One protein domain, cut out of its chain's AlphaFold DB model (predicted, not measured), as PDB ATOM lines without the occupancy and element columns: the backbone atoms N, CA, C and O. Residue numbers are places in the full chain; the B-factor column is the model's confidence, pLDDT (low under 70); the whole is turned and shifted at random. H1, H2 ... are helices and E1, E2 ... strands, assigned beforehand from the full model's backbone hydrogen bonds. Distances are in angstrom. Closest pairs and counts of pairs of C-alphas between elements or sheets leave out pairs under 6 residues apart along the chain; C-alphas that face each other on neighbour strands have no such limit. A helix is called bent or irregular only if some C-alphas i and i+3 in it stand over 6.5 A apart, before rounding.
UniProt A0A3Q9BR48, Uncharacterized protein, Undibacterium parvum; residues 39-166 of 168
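What this domain is: This is residues 39 to 166 of the 168 residues of an uncharacterized protein of Undibacterium parvum (UniProt A0A3Q9BR48). A long, bent two-strand ribbon, the hairpin of E1 and E2, runs through most of the length, with E4 and E5 side by side along one end of E2 and E3 and E6 along its other end. The small helix H1 covers E3 and E6, and the four-residue H2 lies beyond it, away from the sheet. The printed part has 128 residues, with E1, E2, H1, H2, E3, E4, E5 and E6 in that order, and its class is mostly strand. The six strands form one branched, twisted sheet whose neighbour pairs are antiparallel. The whole is flat, spanning 58 by 42 by 23 A, and only just loose, close to extended, with a radius of gyration of the C-alphas of 20.9 A.

Where its parts are: E1, residues 40 to 56, begins at C-alpha 40 (-6.892, -2.232, -41.905), measures 41.4 A and bends by 67 degrees at residue 45. E2, residues 64 to 83, measures 47.4 A and bends by 76 degrees at residue 69; its C-alpha 83 is at (0.159, 2.771, -51.331). H1 is residues 85 to 93, 11.8 A, and H2 is residues 107 to 110, 4.9 A. E3 is residues 116 to 120, 12.5 A; E4 is residues 133 to 141, 24.7 A; E5 is residues 151 to 153, 7.1 A. E6, residues 162 to 165, 10.4 A, ends at C-alpha 165 (7.329, 2.086, -44.033).

How they stand to each other: E1 lies on one side of E2, beside residues 64 to 80, with N 48 and O 72 2.9 A apart, within hydrogen-bond range. On the other side of E2 the pairing is staggered: E4 lies beside residues 64 to 73, with N 66 and O 140 at 2.8 A, and E3 beside residues 78 to 83, with N 81 and O 118 at 2.9 A. E5, an edge strand, forms a hairpin with E4, with N 136 and O 151 at 2.8 A. E6, also an edge strand, is the neighbour of E3, with N 119 and O 163 at 2.8 A. H1 is on the sheet, over E3 and E6, at a height over the sheet of 10.0 A, with its local plane fitted to just 6 C-alphas. It runs slantwise to the strands, at 51 degrees to E3 on the local plane; the closest C-alphas of H1 and E3, those of Asn 85 and Val 116, are 6.8 A apart. H2 is not on the sheet and is apart from H1. In H1 every O i to N i+4 pair is within hydrogen-bond range; H2 is too short for such a pair.

The domain as a whole: The two C-alphas farthest apart, those of Ala 86 and His 143, are 58.4 A apart. The links H1 to H2 and E3 to E4 are long. The printed part has no cut, its mean pLDDT is 92.6, and no printed residue is under 70.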
ATOM      1  N   GLY A  39      -7.538  -1.789 -46.717       75.69
ATOM      2  CA  GLY A  39      -6.706  -1.310 -45.623       75.69
ATOM      3  C   GLY A  39      -7.313  -1.673 -44.261       75.69
ATOM      4  O   GLY A  39      -8.527  -1.784 -44.082       75.69
ATOM      5  N   VAL A  40      -6.463  -1.853 -43.254       88.69
ATOM      6  CA  VAL A  40      -6.892  -2.232 -41.905       88.69
ATOM      7  C   VAL A  40      -7.182  -0.977 -41.092       88.69
ATOM      8  O   VAL A  40      -6.307  -0.132 -40.904       88.69
ATOM      9  N   SER A  41      -8.393  -0.866 -40.550       91.12
ATOM     10  CA  SER A  41      -8.730   0.164 -39.563       91.12
ATOM     11  C   SER A  41      -8.571  -0.377 -38.146       91.12
ATOM     12  O   SER A  41      -9.143  -1.405 -37.787       91.12
ATOM     13  N   ILE A  42      -7.815   0.342 -37.324       91.50
ATOM     14  CA  ILE A  42      -7.570   0.035 -35.918       91.50
ATOM     15  C   ILE A  42      -8.127   1.187 -35.093       91.50
ATOM     16  O   ILE A  42      -7.771   2.342 -35.308       91.50
ATOM     17  N   ALA A  43      -8.978   0.876 -34.122       92.56
ATOM     18  CA  ALA A  43      -9.446   1.834 -33.132       92.56
ATOM     19  C   ALA A  43      -9.232   1.265 -31.731       92.56
ATOM     20  O   ALA A  43      -9.467   0.081 -31.487       92.56
ATOM     21  N   ALA A  44      -8.781   2.110 -30.813       92.44
ATOM     22  CA  ALA A  44      -8.485   1.739 -29.443       92.44
ATOM     23  C   ALA A  44      -9.020   2.795 -28.475       92.44
ATOM     24  O   ALA A  44      -8.852   3.995 -28.691       92.44
ATOM     25  N   ASN A  45      -9.619   2.328 -27.379       94.19
ATOM     26  CA  ASN A  45      -9.787   3.126 -26.172       94.19
ATOM     27  C   ASN A  45      -8.581   2.853 -25.269       94.19
ATOM     28  O   ASN A  45      -8.422   1.746 -24.750       94.19
ATOM     29  N   LEU A  46      -7.706   3.841 -25.139       95.06
ATOM     30  CA  LEU A  46      -6.501   3.751 -24.337       95.06
ATOM     31  C   LEU A  46      -6.859   3.901 -22.861       95.06
ATOM     32  O   LEU A  46      -7.552   4.834 -22.456       95.06
ATOM     33  N   ASN A  47      -6.338   2.983 -22.057       95.56
ATOM     34  CA  ASN A  47      -6.370   3.049 -20.604       95.56
ATOM     35  C   ASN A  47      -5.025   2.552 -20.072       95.56
ATOM     36  O   ASN A  47      -4.867   1.384 -19.717       95.56
ATOM     37  N   ILE A  48      -4.025   3.425 -20.127       96.81
ATOM     38  CA  ILE A  48      -2.655   3.112 -19.736       96.81
ATOM     39  C   ILE A  48      -2.395   3.762 -18.384       96.81
ATOM     40  O   ILE A  48      -2.470   4.982 -18.244       96.81
ATOM     41  N   ASN A  49      -2.027   2.944 -17.401       96.62
ATOM     42  CA  ASN A  49      -1.622   3.401 -16.080       96.62
ATOM     43  C   ASN A  49      -0.169   3.003 -15.835       96.62
ATOM     44  O   ASN A  49       0.172   1.822 -15.808       96.62
ATOM     45  N   ILE A  50       0.684   3.996 -15.625       97.12
ATOM     46  CA  ILE A  50       2.084   3.807 -15.263       97.12
ATOM     47  C   ILE A  50       2.219   4.218 -13.797       97.12
ATOM     48  O   ILE A  50       1.936   5.357 -13.424       97.12
ATOM     49  N   GLY A  51       2.642   3.275 -12.949       96.38
ATOM     50  CA  GLY A  51       2.750   3.499 -11.504       96.38
ATOM     51  C   GLY A  51       3.685   4.659 -11.168       96.38
ATOM     52  O   GLY A  51       3.294   5.586 -10.461       96.38
ATOM     53  N   SER A  52       4.892   4.642 -11.734       94.50
ATOM     54  CA  SER A  52       5.832   5.751 -11.622       94.50
ATOM     55  C   SER A  52       6.909   5.714 -12.700       94.50
ATOM     56  O   SER A  52       7.392   4.638 -13.048       94.50
ATOM     57  N   PHE A  53       7.351   6.887 -13.139       95.06
ATOM     58  CA  PHE A  53       8.637   7.078 -13.803       95.06
ATOM     59  C   PHE A  53       9.609   7.689 -12.792       95.06
ATOM     60  O   PHE A  53       9.290   8.711 -12.185       95.06
ATOM     61  N   VAL A  54      10.768   7.066 -12.581       94.94
ATOM     62  CA  VAL A  54      11.765   7.530 -11.608       94.94
ATOM     63  C   VAL A  54      13.081   7.774 -12.325       94.94
ATOM     64  O   VAL A  54      13.667   6.851 -12.886       94.94
ATOM     65  N   TYR A  55      13.545   9.018 -12.283       94.69
ATOM     66  CA  TYR A  55      14.934   9.342 -12.562       94.69
ATOM     67  C   TYR A  55      15.733   9.171 -11.271       94.69
ATOM     68  O   TYR A  55      15.390   9.765 -10.247       94.69
ATOM     69  N   THR A  56      16.791   8.368 -11.321       94.38
ATOM     70  CA  THR A  56      17.705   8.146 -10.201       94.38
ATOM     71  C   THR A  56      19.099   8.557 -10.630       94.38
ATOM     72  O   THR A  56      19.657   7.969 -11.556       94.38
ATOM     73  N   ASP A  57      19.651   9.556  -9.954       93.12
ATOM     74  CA  ASP A  57      21.071   9.849 -10.033       93.12
ATOM     75  C   ASP A  57      21.837   8.782  -9.242       93.12
ATOM     76  O   ASP A  57      21.470   8.436  -8.119       93.12
ATOM     77  N   THR A  58      22.857   8.206  -9.873       94.00
ATOM     78  CA  THR A  58      23.601   7.050  -9.343       94.00
ATOM     79  C   THR A  58      24.932   7.442  -8.713       94.00
ATOM     80  O   THR A  58      25.678   6.564  -8.274       94.00
ATOM     81  N   ASP A  59      25.246   8.738  -8.660       93.38
ATOM     82  CA  ASP A  59      26.424   9.216  -7.948       93.38
ATOM     83  C   ASP A  59      26.280   9.083  -6.415       93.38
ATOM     84  O   ASP A  59      25.207   8.816  -5.868       93.38
ATOM     85  N   ALA A  60      27.395   9.232  -5.692       86.19
ATOM     86  CA  ALA A  60      27.440   9.025  -4.241       86.19
ATOM     87  C   ALA A  60      26.606  10.045  -3.435       86.19
ATOM     88  O   ALA A  60      26.336   9.828  -2.254       86.19
ATOM     89  N   THR A  61      26.216  11.153  -4.058       87.19
ATOM     90  CA  THR A  61      25.412  12.244  -3.494       87.19
ATOM     91  C   THR A  61      24.064  12.394  -4.209       87.19
ATOM     92  O   THR A  61      23.387  13.411  -4.044       87.19
ATOM     93  N   GLY A  62      23.682  11.384  -4.993       84.88
ATOM     94  CA  GLY A  62      22.674  11.501  -6.029       84.88
ATOM     95  C   GLY A  62      21.269  11.669  -5.472       84.88
ATOM     96  O   GLY A  62      20.874  11.056  -4.476       84.88
ATOM     97  N   GLY A  63      20.486  12.512  -6.139       90.62
ATOM     98  CA  GLY A  63      19.056  12.655  -5.889       90.62
ATOM     99  C   GLY A  63      18.211  11.729  -6.764       90.62
ATOM    100  O   GLY A  63      18.679  11.086  -7.699       90.62
ATOM    101  N   SER A  64      16.908  11.701  -6.510       93.56
ATOM    102  CA  SER A  64      15.956  11.139  -7.469       93.56
ATOM    103  C   SER A  64      14.754  12.049  -7.641       93.56
ATOM    104  O   SER A  64      14.469  12.896  -6.793       93.56
ATOM    105  N   ILE A  65      14.062  11.897  -8.765       94.88
ATOM    106  CA  ILE A  65      12.787  12.555  -9.043       94.88
ATOM    107  C   ILE A  65      11.829  11.479  -9.533       94.88
ATOM    108  O   ILE A  65      12.157  10.708 -10.431       94.88
ATOM    109  N   SER A  66      10.642  11.421  -8.936       95.44
ATOM    110  CA  SER A  66       9.588  10.476  -9.301       95.44
ATOM    111  C   SER A  66       8.358  11.208  -9.817       95.44
ATOM    112  O   SER A  66       7.887  12.158  -9.197       95.44
ATOM    113  N   HIS A  67       7.825  10.736 -10.936       96.50
ATOM    114  CA  HIS A  67       6.549  11.124 -11.517       96.50
ATOM    115  C   HIS A  67       5.589   9.973 -11.254       96.50
ATOM    116  O   HIS A  67       5.800   8.876 -11.763       96.50
ATOM    117  N   ASN A  68       4.572  10.196 -10.432       96.12
ATOM    118  CA  ASN A  68       3.751   9.129  -9.873       96.12
ATOM    119  C   ASN A  68       2.336   9.161 -10.448       96.12
ATOM    120  O   ASN A  68       1.780  10.239 -10.681       96.12
ATOM    121  N   ASN A  69       1.762   7.965 -10.606       96.62
ATOM    122  CA  ASN A  69       0.410   7.724 -11.105       96.62
ATOM    123  C   ASN A  69       0.180   8.440 -12.436       96.62
ATOM    124  O   ASN A  69      -0.660   9.334 -12.551       96.62
ATOM    125  N   ILE A  70       0.983   8.064 -13.425       97.75
ATOM    126  CA  ILE A  70       0.881   8.606 -14.770       97.75
ATOM    127  C   ILE A  70      -0.257   7.872 -15.480       97.75
ATOM    128  O   ILE A  70      -0.321   6.641 -15.462       97.75
ATOM    129  N   SER A  71      -1.157   8.627 -16.096       97.69
ATOM    130  CA  SER A  71      -2.306   8.088 -16.821       97.69
ATOM    131  C   SER A  71      -2.285   8.591 -18.252       97.69
ATOM    132  O   SER A  71      -2.083   9.784 -18.465       97.69
ATOM    133  N   ILE A  72      -2.513   7.702 -19.218       97.38
ATOM    134  CA  ILE A  72      -2.770   8.059 -20.615       97.38
ATOM    135  C   ILE A  72      -4.089   7.408 -21.012       97.38
ATOM    136  O   ILE A  72      -4.219   6.182 -20.991       97.38
ATOM    137  N   THR A  73      -5.071   8.237 -21.339       97.12
ATOM    138  CA  THR A  73      -6.446   7.801 -21.598       97.12
ATOM    139  C   THR A  73      -7.011   8.484 -22.821       97.12
ATOM    140  O   THR A  73      -6.632   9.614 -23.109       97.12
ATOM    141  N   GLY A  74      -7.962   7.840 -23.485       95.50
ATOM    142  CA  GLY A  74      -8.702   8.429 -24.598       95.50
ATOM    143  C   GLY A  74      -8.657   7.570 -25.846       95.50
ATOM    144  O   GLY A  74      -8.095   6.478 -25.856       95.50
ATOM    145  N   SER A  75      -9.268   8.061 -26.913       93.38
ATOM    146  CA  SER A  75      -9.432   7.294 -28.143       93.38
ATOM    147  C   SER A  75      -8.294   7.546 -29.130       93.38
ATOM    148  O   SER A  75      -7.910   8.688 -29.381       93.38
ATOM    149  N   LEU A  76      -7.805   6.475 -29.750       92.75
ATOM    150  CA  LEU A  76      -6.892   6.513 -30.888       92.75
ATOM    151  C   LEU A  76      -7.490   5.704 -32.038       92.75
ATOM    152  O   LEU A  76      -7.989   4.601 -31.828       92.75
ATOM    153  N   ALA A  77      -7.401   6.233 -33.255       92.62
ATOM    154  CA  ALA A  77      -7.718   5.504 -34.475       92.62
ATOM    155  C   ALA A  77      -6.539   5.601 -35.443       92.62
ATOM    156  O   ALA A  77      -5.897   6.644 -35.529       92.62
ATOM    157  N   ALA A  78      -6.262   4.530 -36.173       94.19
ATOM    158  CA  ALA A  78      -5.265   4.497 -37.225       94.19
ATOM    159  C   ALA A  78      -5.752   3.615 -38.374       94.19
ATOM    160  O   ALA A  78      -6.389   2.587 -38.154       94.19
ATOM    161  N   THR A  79      -5.433   4.004 -39.597       94.06
ATOM    162  CA  THR A  79      -5.623   3.198 -40.800       94.06
ATOM    163  C   THR A  79      -4.264   2.742 -41.296       94.06
ATOM    164  O   THR A  79      -3.323   3.538 -41.311       94.06
ATOM    165  N   ILE A  80      -4.163   1.488 -41.709       94.31
ATOM    166  CA  ILE A  80      -2.982   0.920 -42.349       94.31
ATOM    167  C   ILE A  80      -3.366   0.567 -43.775       94.31
ATOM    168  O   ILE A  80      -4.315  -0.183 -43.980       94.31
ATOM    169  N   ASP A  81      -2.629   1.102 -44.735       93.06
ATOM    170  CA  ASP A  81      -2.895   0.915 -46.156       93.06
ATOM    171  C   ASP A  81      -1.594   0.668 -46.926       93.06
ATOM    172  O   ASP A  81      -0.514   1.059 -46.473       93.06
ATOM    173  N   ILE A  82      -1.691   0.018 -48.082       92.50
ATOM    174  CA  ILE A  82      -0.579  -0.173 -49.010       92.50
ATOM    175  C   ILE A  82      -0.754   0.814 -50.160       92.50
ATOM    176  O   ILE A  82      -1.677   0.704 -50.961       92.50
ATOM    177  N   ILE A  83       0.155   1.782 -50.254       92.25
ATOM    178  CA  ILE A  83       0.159   2.771 -51.331       92.25
ATOM    179  C   ILE A  83       1.275   2.464 -52.325       92.25
ATOM    180  O   ILE A  83       2.374   2.052 -51.955       92.25
ATOM    181  N   ASN A  84       1.013   2.727 -53.601       91.88
ATOM    182  CA  ASN A  84       2.040   2.614 -54.627       91.88
ATOM    183  C   ASN A  84       3.076   3.753 -54.522       91.88
ATOM    184  O   ASN A  84       2.844   4.806 -53.914       91.88
ATOM    185  N   ASN A  85       4.212   3.555 -55.190       90.94
ATOM    186  CA  ASN A  85       5.322   4.506 -55.226       90.94
ATOM    187  C   ASN A  85       4.902   5.907 -55.720       90.94
ATOM    188  O   ASN A  85       5.293   6.915 -55.139       90.94
ATOM    189  N   ALA A  86       4.047   6.003 -56.743       90.75
ATOM    190  CA  ALA A  86       3.625   7.298 -57.286       90.75
ATOM    191  C   ALA A  86       2.823   8.133 -56.266       90.75
ATOM    192  O   ALA A  86       3.048   9.343 -56.130       90.75
ATOM    193  N   THR A  87       1.930   7.489 -55.508       92.31
ATOM    194  CA  THR A  87       1.207   8.120 -54.397       92.31
ATOM    195  C   THR A  87       2.185   8.571 -53.315       92.31
ATOM    196  O   THR A  87       2.133   9.728 -52.897       92.31
ATOM    197  N   PHE A  88       3.131   7.711 -52.919       93.88
ATOM    198  CA  PHE A  88       4.148   8.078 -51.934       93.88
ATOM    199  C   PHE A  88       4.986   9.281 -52.384       93.88
ATOM    200  O   PHE A  88       5.167  10.213 -51.610       93.88
ATOM    201  N   VAL A  89       5.457   9.318 -53.634       91.38
ATOM    202  CA  VAL A  89       6.246  10.442 -54.171       91.38
ATOM    203  C   VAL A  89       5.468  11.755 -54.090       91.38
ATOM    204  O   VAL A  89       6.041  12.786 -53.737       91.38
ATOM    205  N   THR A  90       4.160  11.721 -54.354       92.31
ATOM    206  CA  THR A  90       3.291  12.899 -54.217       92.31
ATOM    207  C   THR A  90       3.186  13.347 -52.759       92.31
ATOM    208  O   THR A  90       3.326  14.532 -52.467       92.31
ATOM    209  N   GLU A  91       2.998  12.413 -51.827       93.69
ATOM    210  CA  GLU A  91       2.908  12.728 -50.396       93.69
ATOM    211  C   GLU A  91       4.259  13.135 -49.788       93.69
ATOM    212  O   GLU A  91       4.299  13.927 -48.847       93.69
ATOM    213  N   ALA A  92       5.371  12.659 -50.345       93.25
ATOM    214  CA  ALA A  92       6.710  12.994 -49.890       93.25
ATOM    215  C   ALA A  92       7.198  14.345 -50.434       93.25
ATOM    216  O   ALA A  92       7.723  15.140 -49.658       93.25
ATOM    217  N   GLN A  93       7.020  14.605 -51.737       91.25
ATOM    218  CA  GLN A  93       7.677  15.704 -52.472       91.25
ATOM    219  C   GLN A  93       6.726  16.593 -53.298       91.25
ATOM    220  O   GLN A  93       7.166  17.569 -53.905       91.25
ATOM    221  N   GLY A  94       5.434  16.264 -53.386       84.31
ATOM    222  CA  GLY A  94       4.465  17.016 -54.185       84.31
ATOM    223  C   GLY A  94       4.114  18.394 -53.611       84.31
ATOM    224  O   GLY A  94       4.454  18.745 -52.482       84.31
ATOM    225  N   ALA A  95       3.376  19.193 -54.386       83.00
ATOM    226  CA  ALA A  95       2.799  20.436 -53.881       83.00
ATOM    227  C   ALA A  95       1.806  20.119 -52.746       83.00
ATOM    228  O   ALA A  95       0.795  19.459 -52.978       83.00
ATOM    229  N   GLY A  96       2.103  20.568 -51.523       81.75
ATOM    230  CA  GLY A  96       1.339  20.178 -50.332       81.75
ATOM    231  C   GLY A  96       1.748  18.824 -49.740       81.75
ATOM    232  O   GLY A  96       0.935  18.197 -49.068       81.75
ATOM    233  N   SER A  97       2.986  18.376 -49.990       90.88
ATOM    234  CA  SER A  97       3.560  17.158 -49.408       90.88
ATOM    235  C   SER A  97       3.336  17.081 -47.899       90.88
ATOM    236  O   SER A  97       3.570  18.056 -47.182       90.88
ATOM    237  N   VAL A  98       2.994  15.892 -47.419       91.56
ATOM    238  CA  VAL A  98       2.837  15.595 -45.996       91.56
ATOM    239  C   VAL A  98       4.198  15.512 -45.298       91.56
ATOM    240  O   VAL A  98       4.326  15.971 -44.166       91.56
ATOM    241  N   LEU A  99       5.229  14.977 -45.971       92.62
ATOM    242  CA  LEU A  99       6.570  14.813 -45.385       92.62
ATOM    243  C   LEU A  99       7.521  15.997 -45.615       92.62
ATOM    244  O   LEU A  99       8.552  16.077 -44.952       92.62
ATOM    245  N   GLY A 100       7.210  16.911 -46.540       90.81
ATOM    246  CA  GLY A 100       8.028  18.108 -46.769       90.81
ATOM    247  C   GLY A 100       9.399  17.835 -47.394       90.81
ATOM    248  O   GLY A 100      10.330  18.611 -47.179       90.81
ATOM    249  N   VAL A 101       9.567  16.740 -48.138       91.06
ATOM    250  CA  VAL A 101      10.847  16.407 -48.772       91.06
ATOM    251  C   VAL A 101      11.059  17.325 -49.975       91.06
ATOM    252  O   VAL A 101      10.301  17.302 -50.937       91.06
ATOM    253  N   ILE A 102      12.119  18.132 -49.926       88.94
ATOM    254  CA  ILE A 102      12.445  19.137 -50.958       88.94
ATOM    255  C   ILE A 102      13.654  18.751 -51.831       88.94
ATOM    256  O   ILE A 102      14.140  19.564 -52.616       88.94
ATOM    257  N   GLY A 103      14.157  17.518 -51.690       87.38
ATOM    258  CA  GLY A 103      15.310  16.977 -52.421       87.38
ATOM    259  C   GLY A 103      16.580  16.817 -51.572       87.38
ATOM    260  O   GLY A 103      16.535  16.820 -50.344       87.38
ATOM    261  N   GLY A 104      17.727  16.636 -52.239       89.62
ATOM    262  CA  GLY A 104      19.046  16.432 -51.622       89.62
ATOM    263  C   GLY A 104      19.777  15.198 -52.163       89.62
ATOM    264  O   GLY A 104      19.171  14.332 -52.787       89.62
ATOM    265  N   ALA A 105      21.087  15.092 -51.917       92.62
ATOM    266  CA  ALA A 105      21.911  13.995 -52.447       92.62
ATOM    267  C   ALA A 105      21.455  12.594 -51.985       92.62
ATOM    268  O   ALA A 105      21.668  11.617 -52.694       92.62
ATOM    269  N   GLY A 106      20.805  12.498 -50.819       91.19
ATOM    270  CA  GLY A 106      20.236  11.251 -50.296       91.19
ATOM    271  C   GLY A 106      18.811  10.945 -50.772       91.19
ATOM    272  O   GLY A 106      18.325   9.847 -50.521       91.19
ATOM    273  N   ALA A 107      18.137  11.872 -51.463       89.38
ATOM    274  CA  ALA A 107      16.745  11.690 -51.878       89.38
ATOM    275  C   ALA A 107      16.530  10.450 -52.770       89.38
ATOM    276  O   ALA A 107      15.571   9.725 -52.514       89.38
ATOM    277  N   PRO A 108      17.415  10.121 -53.737       89.06
ATOM    278  CA  PRO A 108      17.248   8.912 -54.545       89.06
ATOM    279  C   PRO A 108      17.257   7.618 -53.724       89.06
ATOM    280  O   PRO A 108      16.508   6.706 -54.039       89.06
ATOM    281  N   ALA A 109      18.073   7.546 -52.665       89.81
ATOM    282  CA  ALA A 109      18.134   6.382 -51.779       89.81
ATOM    283  C   ALA A 109      16.974   6.344 -50.771       89.81
ATOM    284  O   ALA A 109      16.612   5.280 -50.278       89.81
ATOM    285  N   PHE A 110      16.401   7.508 -50.453       90.69
ATOM    286  CA  PHE A 110      15.237   7.622 -49.582       90.69
ATOM    287  C   PHE A 110      13.947   7.176 -50.285       90.69
ATOM    288  O   PHE A 110      13.067   6.633 -49.630       90.69
ATOM    289  N   MET A 111      13.827   7.374 -51.602       91.00
ATOM    290  CA  MET A 111      12.629   6.977 -52.348       91.00
ATOM    291  C   MET A 111      12.457   5.447 -52.393       91.00
ATOM    292  O   MET A 111      13.424   4.734 -52.662       91.00
ATOM    293  N   PRO A 112      11.236   4.926 -52.174       92.50
ATOM    294  CA  PRO A 112      10.950   3.506 -52.313       92.50
ATOM    295  C   PRO A 112      11.090   3.073 -53.773       92.50
ATOM    296  O   PRO A 112      10.825   3.841 -54.698       92.50
ATOM    297  N   THR A 113      11.449   1.809 -53.985       90.06
ATOM    298  CA  THR A 113      11.388   1.192 -55.322       90.06
ATOM    299  C   THR A 113      10.026   0.532 -55.578       90.06
ATOM    300  O   THR A 113       9.601   0.432 -56.727       90.06
ATOM    301  N   GLY A 114       9.316   0.124 -54.520       89.56
ATOM    302  CA  GLY A 114       8.033  -0.581 -54.590       89.56
ATOM    303  C   GLY A 114       6.935   0.066 -53.747       89.56
ATOM    304  O   GLY A 114       6.940   1.279 -53.529       89.56
ATOM    305  N   ASP A 115       5.997  -0.760 -53.294       90.94
ATOM    306  CA  ASP A 115       4.881  -0.331 -52.456       90.94
ATOM    307  C   ASP A 115       5.336   0.098 -51.057       90.94
ATOM    308  O   ASP A 115       6.352  -0.359 -50.525       90.94
ATOM    309  N   VAL A 116       4.551   0.988 -50.457       93.56
ATOM    310  CA  VAL A 116       4.803   1.585 -49.148       93.56
ATOM    311  C   VAL A 116       3.622   1.303 -48.239       93.56
ATOM    312  O   VAL A 116       2.472   1.527 -48.609       93.56
ATOM    313  N   VAL A 117       3.899   0.880 -47.010       94.44
ATOM    314  CA  VAL A 117       2.876   0.820 -45.968       94.44
ATOM    315  C   VAL A 117       2.675   2.225 -45.418       94.44
ATOM    316  O   VAL A 117       3.608   2.812 -44.867       94.44
ATOM    317  N   LYS A 118       1.463   2.761 -45.531       94.31
ATOM    318  CA  LYS A 118       1.047   4.020 -44.917       94.31
ATOM    319  C   LYS A 118       0.234   3.736 -43.661       94.31
ATOM    320  O   LYS A 118      -0.767   3.033 -43.704       94.31
ATOM    321  N   ILE A 119       0.632   4.344 -42.552       95.62
ATOM    322  CA  ILE A 119      -0.138   4.399 -41.311       95.62
ATOM    323  C   ILE A 119      -0.639   5.831 -41.160       95.62
ATOM    324  O   ILE A 119       0.166   6.756 -41.149       95.62
ATOM    325  N   ALA A 120      -1.946   6.042 -41.041       95.19
ATOM    326  CA  ALA A 120      -2.525   7.377 -40.907       95.19
ATOM    327  C   ALA A 120      -3.502   7.448 -39.735       95.19
ATOM    328  O   ALA A 120      -4.338   6.570 -39.558       95.19
ATOM    329  N   VAL A 121      -3.429   8.519 -38.947       95.56
ATOM    330  CA  VAL A 121      -4.439   8.849 -37.938       95.56
ATOM    331  C   VAL A 121      -5.478   9.745 -38.613       95.56
ATOM    332  O   VAL A 121      -5.157  10.889 -38.956       95.56
ATOM    333  N   PRO A 122      -6.713   9.271 -38.843       92.94
ATOM    334  CA  PRO A 122      -7.696  10.026 -39.605       92.94
ATOM    335  C   PRO A 122      -8.176  11.270 -38.847       92.94
ATOM    336  O   PRO A 122      -8.215  11.307 -37.616       92.94
ATOM    337  N   GLN A 123      -8.579  12.292 -39.602       91.00
ATOM    338  CA  GLN A 123      -9.187  13.522 -39.086       91.00
ATOM    339  C   GLN A 123     -10.644  13.277 -38.698       91.00
ATOM    340  O   GLN A 123     -11.566  13.584 -39.449       91.00
ATOM    341  N   ILE A 124     -10.839  12.685 -37.521       88.19
ATOM    342  CA  ILE A 124     -12.159  12.415 -36.954       88.19
ATOM    343  C   ILE A 124     -12.395  13.239 -35.691       88.19
ATOM    344  O   ILE A 124     -11.481  13.488 -34.903       88.19
ATOM    345  N   THR A 125     -13.649  13.620 -35.477       89.69
ATOM    346  CA  THR A 125     -14.086  14.259 -34.235       89.69
ATOM    347  C   THR A 125     -14.342  13.194 -33.175       89.69
ATOM    348  O   THR A 125     -15.080  12.239 -33.414       89.69
ATOM    349  N   VAL A 126     -13.765  13.378 -31.988       89.88
ATOM    350  CA  VAL A 126     -14.037  12.557 -30.801       89.88
ATOM    351  C   VAL A 126     -14.996  13.296 -29.869       89.88
ATOM    352  O   VAL A 126     -14.973  14.523 -29.792       89.88
ATOM    353  N   ALA A 127     -15.878  12.554 -29.198       92.56
ATOM    354  CA  ALA A 127     -16.806  13.128 -28.229       92.56
ATOM    355  C   ALA A 127     -16.076  13.589 -26.955       92.56
ATOM    356  O   ALA A 127     -15.018  13.059 -26.615       92.56
ATOM    357  N   ALA A 128     -16.688  14.531 -26.232       91.31
ATOM    358  CA  ALA A 128     -16.159  15.024 -24.964       91.31
ATOM    359  C   ALA A 128     -15.951  13.883 -23.955       91.31
ATOM    360  O   ALA A 128     -16.845  13.059 -23.756       91.31
ATOM    361  N   GLY A 129     -14.780  13.841 -23.318       91.25
ATOM    362  CA  GLY A 129     -14.369  12.781 -22.392       91.25
ATOM    363  C   GLY A 129     -13.658  11.597 -23.057       91.25
ATOM    364  O   GLY A 129     -13.208  10.692 -22.355       91.25
ATOM    365  N   HIS A 130     -13.532  11.599 -24.386       93.81
ATOM    366  CA  HIS A 130     -12.800  10.588 -25.154       93.81
ATOM    367  C   HIS A 130     -11.543  11.142 -25.833       93.81
ATOM    368  O   HIS A 130     -10.902  10.436 -26.614       93.81
ATOM    369  N   GLU A 131     -11.181  12.392 -25.553       94.62
ATOM    370  CA  GLU A 131      -9.940  12.987 -26.025       94.62
ATOM    371  C   GLU A 131      -8.733  12.240 -25.459       94.62
ATOM    372  O   GLU A 131      -8.755  11.731 -24.334       94.62
ATOM    373  N   LEU A 132      -7.655  12.196 -26.241       95.56
ATOM    374  CA  LEU A 132      -6.386  11.690 -25.753       95.56
ATOM    375  C   LEU A 132      -5.823  12.673 -24.724       95.56
ATOM    376  O   LEU A 132      -5.572  13.836 -25.027       95.56
ATOM    377  N   ASN A 133      -5.611  12.197 -23.507       96.94
ATOM    378  CA  ASN A 133      -5.111  12.979 -22.388       96.94
ATOM    379  C   ASN A 133      -3.968  12.227 -21.708       96.94
ATOM    380  O   ASN A 133      -3.981  10.997 -21.630       96.94
ATOM    381  N   MET A 134      -3.008  12.973 -21.171       97.50
ATOM    382  CA  MET A 134      -1.958  12.451 -20.303       97.50
ATOM    383  C   MET A 134      -1.913  13.254 -19.007       97.50
ATOM    384  O   MET A 134      -1.964  14.481 -19.029       97.50
ATOM    385  N   SER A 135      -1.756  12.586 -17.870       97.50
ATOM    386  CA  SER A 135      -1.588  13.251 -16.578       97.50
ATOM    387  C   SER A 135      -0.508  12.599 -15.725       97.50
ATOM    388  O   SER A 135      -0.201  11.420 -15.874       97.50
ATOM    389  N   VAL A 136       0.071  13.394 -14.829       97.88
ATOM    390  CA  VAL A 136       0.972  12.972 -13.752       97.88
ATOM    391  C   VAL A 136       0.385  13.510 -12.457       97.88
ATOM    392  O   VAL A 136       0.263  14.726 -12.298       97.88
ATOM    393  N   ALA A 137       0.015  12.630 -11.528       97.44
ATOM    394  CA  ALA A 137      -0.690  13.049 -10.319       97.44
ATOM    395  C   ALA A 137       0.226  13.730  -9.294       97.44
ATOM    396  O   ALA A 137      -0.213  14.628  -8.578       97.44
ATOM    397  N   SER A 138       1.487  13.297  -9.188       96.69
ATOM    398  CA  SER A 138       2.450  13.944  -8.290       96.69
ATOM    399  C   SER A 138       3.898  13.792  -8.738       96.69
ATOM    400  O   SER A 138       4.295  12.730  -9.220       96.69
ATOM    401  N   ILE A 139       4.695  14.835  -8.510       96.56
ATOM    402  CA  ILE A 139       6.139  14.845  -8.763       96.56
ATOM    403  C   ILE A 139       6.865  15.005  -7.428       96.56
ATOM    404  O   ILE A 139       6.619  15.980  -6.726       96.56
ATOM    405  N   LYS A 140       7.746  14.072  -7.055       95.56
ATOM    406  CA  LYS A 140       8.421  14.065  -5.740       95.56
ATOM    407  C   LYS A 140       9.929  13.898  -5.875       95.56
ATOM    408  O   LYS A 140      10.376  13.154  -6.745       95.56
ATOM    409  N   MET A 141      10.690  14.506  -4.964       92.00
ATOM    410  CA  MET A 141      12.115  14.194  -4.793       92.00
ATOM    411  C   MET A 141      12.315  12.864  -4.070       92.00
ATOM    412  O   MET A 141      11.511  12.468  -3.223       92.00
ATOM    413  N   GLY A 142      13.454  12.237  -4.337       81.62
ATOM    414  CA  GLY A 142      13.991  11.135  -3.558       81.62
ATOM    415  C   GLY A 142      14.041  11.486  -2.083       81.62
ATOM    416  O   GLY A 142      14.533  12.550  -1.713       81.62
ATOM    417  N   HIS A 143      13.531  10.576  -1.253       78.00
ATOM    418  CA  HIS A 143      13.469  10.714   0.207       78.00
ATOM    419  C   HIS A 143      12.494  11.786   0.727       78.00
ATOM    420  O   HIS A 143      12.527  12.119   1.910       78.00
ATOM    421  N   SER A 144      11.585  12.289  -0.114       85.19
ATOM    422  CA  SER A 144      10.497  13.179   0.298       85.19
ATOM    423  C   SER A 144       9.128  12.569   0.003       85.19
ATOM    424  O   SER A 144       8.896  11.972  -1.048       85.19
ATOM    425  N   THR A 145       8.179  12.750   0.922       87.50
ATOM    426  CA  THR A 145       6.763  12.429   0.686       87.50
ATOM    427  C   THR A 145       5.999  13.597   0.060       87.50
ATOM    428  O   THR A 145       4.901  13.385  -0.465       87.50
ATOM    429  N   ALA A 146       6.581  14.802   0.077       91.94
ATOM    430  CA  ALA A 146       5.989  16.018  -0.466       91.94
ATOM    431  C   ALA A 146       6.075  16.056  -1.999       91.94
ATOM    432  O   ALA A 146       7.060  15.617  -2.595       91.94
ATOM    433  N   SER A 147       5.028  16.598  -2.626       94.06
ATOM    434  CA  SER A 147       4.923  16.769  -4.076       94.06
ATOM    435  C   SER A 147       5.187  18.218  -4.481       94.06
ATOM    436  O   SER A 147       4.730  19.133  -3.799       94.06
ATOM    437  N   PHE A 148       5.840  18.424  -5.624       91.75
ATOM    438  CA  PHE A 148       5.932  19.721  -6.304       91.75
ATOM    439  C   PHE A 148       4.646  20.117  -7.032       91.75
ATOM    440  O   PHE A 148       4.501  21.263  -7.445       91.75
ATOM    441  N   GLY A 149       3.719  19.176  -7.205       95.19
ATOM    442  CA  GLY A 149       2.468  19.385  -7.923       95.19
ATOM    443  C   GLY A 149       2.198  18.285  -8.941       95.19
ATOM    444  O   GLY A 149       2.776  17.199  -8.871       95.19
ATOM    445  N   SER A 150       1.292  18.579  -9.865       96.19
ATOM    446  CA  SER A 150       0.840  17.698 -10.938       96.19
ATOM    447  C   SER A 150       0.988  18.388 -12.292       96.19
ATOM    448  O   SER A 150       1.098  19.612 -12.378       96.19
ATOM    449  N   THR A 151       0.978  17.598 -13.361       96.56
ATOM    450  CA  THR A 151       0.995  18.105 -14.740       96.56
ATOM    451  C   THR A 151      -0.023  17.350 -15.578       96.56
ATOM    452  O   THR A 151      -0.203  16.148 -15.382       96.56
ATOM    453  N   ALA A 152      -0.649  18.025 -16.539       96.88
ATOM    454  CA  ALA A 152      -1.560  17.399 -17.489       96.88
ATOM    455  C   ALA A 152      -1.355  17.964 -18.898       96.88
ATOM    456  O   ALA A 152      -1.145  19.165 -19.068       96.88
ATOM    457  N   LEU A 153      -1.435  17.082 -19.890       97.19
ATOM    458  CA  LEU A 153      -1.560  17.393 -21.307       97.19
ATOM    459  C   LEU A 153      -2.969  16.975 -21.718       97.19
ATOM    460  O   LEU A 153      -3.279  15.783 -21.734       97.19
ATOM    461  N   ASN A 154      -3.815  17.963 -21.996       95.50
ATOM    462  CA  ASN A 154      -5.214  17.730 -22.324       95.50
ATOM    463  C   ASN A 154      -5.450  17.907 -23.818       95.50
ATOM    464  O   ASN A 154      -4.863  18.795 -24.434       95.50
ATOM    465  N   ASP A 155      -6.343  17.086 -24.355       93.69
ATOM    466  CA  ASP A 155      -6.779  17.115 -25.745       93.69
ATOM    467  C   ASP A 155      -5.627  17.042 -26.763       93.69
ATOM    468  O   ASP A 155      -5.466  17.874 -27.659       93.69
ATOM    469  N   ILE A 156      -4.792  16.016 -26.607       94.50
ATOM    470  CA  ILE A 156      -3.683  15.731 -27.512       94.50
ATOM    471  C   ILE A 156      -4.257  15.319 -28.874       94.50
ATOM    472  O   ILE A 156      -4.760  14.208 -29.060       94.50
ATOM    473  N   LYS A 157      -4.155  16.214 -29.858       92.50
ATOM    474  CA  LYS A 157      -4.567  15.948 -31.239       92.50
ATOM    475  C   LYS A 157      -3.454  15.232 -31.998       92.50
ATOM    476  O   LYS A 157      -2.409  15.812 -32.268       92.50
ATOM    477  N   LEU A 158      -3.700  13.975 -32.364       93.12
ATOM    478  CA  LEU A 158      -2.830  13.203 -33.264       93.12
ATOM    479  C   LEU A 158      -3.409  13.085 -34.675       93.12
ATOM    480  O   LEU A 158      -2.769  12.521 -35.563       93.12
ATOM    481  N   GLN A 159      -4.622  13.595 -34.893       91.00
ATOM    482  CA  GLN A 159      -5.292  13.524 -36.181       91.00
ATOM    483  C   GLN A 159      -4.447  14.194 -37.269       91.00
ATOM    484  O   GLN A 159      -3.896  15.275 -37.063       91.00
ATOM    485  N   GLY A 160      -4.359  13.557 -38.439       90.75
ATOM    486  CA  GLY A 160      -3.536  14.007 -39.566       90.75
ATOM    487  C   GLY A 160      -2.094  13.512 -39.529       90.75
ATOM    488  O   GLY A 160      -1.379  13.691 -40.510       90.75
ATOM    489  N   THR A 161      -1.671  12.859 -38.443       94.31
ATOM    490  CA  THR A 161      -0.364  12.198 -38.398       94.31
ATOM    491  C   THR A 161      -0.330  11.067 -39.416       94.31
ATOM    492  O   THR A 161      -1.253  10.254 -39.479       94.31
ATOM    493  N   THR A 162       0.752  10.993 -40.188       95.25
ATOM    494  CA  THR A 162       1.033   9.872 -41.086       95.25
ATOM    495  C   THR A 162       2.444   9.351 -40.849       95.25
ATOM    496  O   THR A 162       3.346  10.102 -40.475       95.25
ATOM    497  N   ALA A 163       2.626   8.053 -41.041       95.50
ATOM    498  CA  ALA A 163       3.908   7.375 -41.030       95.50
ATOM    499  C   ALA A 163       3.969   6.416 -42.218       95.50
ATOM    500  O   ALA A 163       2.946   5.894 -42.662       95.50
ATOM    501  N   TYR A 164       5.173   6.186 -42.725       95.25
ATOM    502  CA  TYR A 164       5.410   5.408 -43.933       95.25
ATOM    503  C   TYR A 164       6.514   4.390 -43.662       95.25
ATOM    504  O   TYR A 164       7.485   4.707 -42.976       95.25
ATOM    505  N   ILE A 165       6.361   3.176 -44.185       94.94
ATOM    506  CA  ILE A 165       7.329   2.086 -44.033       94.94
ATOM    507  C   ILE A 165       7.557   1.448 -45.400       94.94
ATOM    508  O   ILE A 165       6.606   1.032 -46.060       94.94
ATOM    509  N   TRP A 166       8.817   1.354 -45.813       94.31
ATOM    510  CA  TRP A 166       9.224   0.694 -47.050       94.31
ATOM    511  C   TRP A 166      10.614   0.074 -46.900       94.31
ATOM    512  O   TRP A 166      11.360   0.398 -45.976       94.31
TER     513      TRP A 166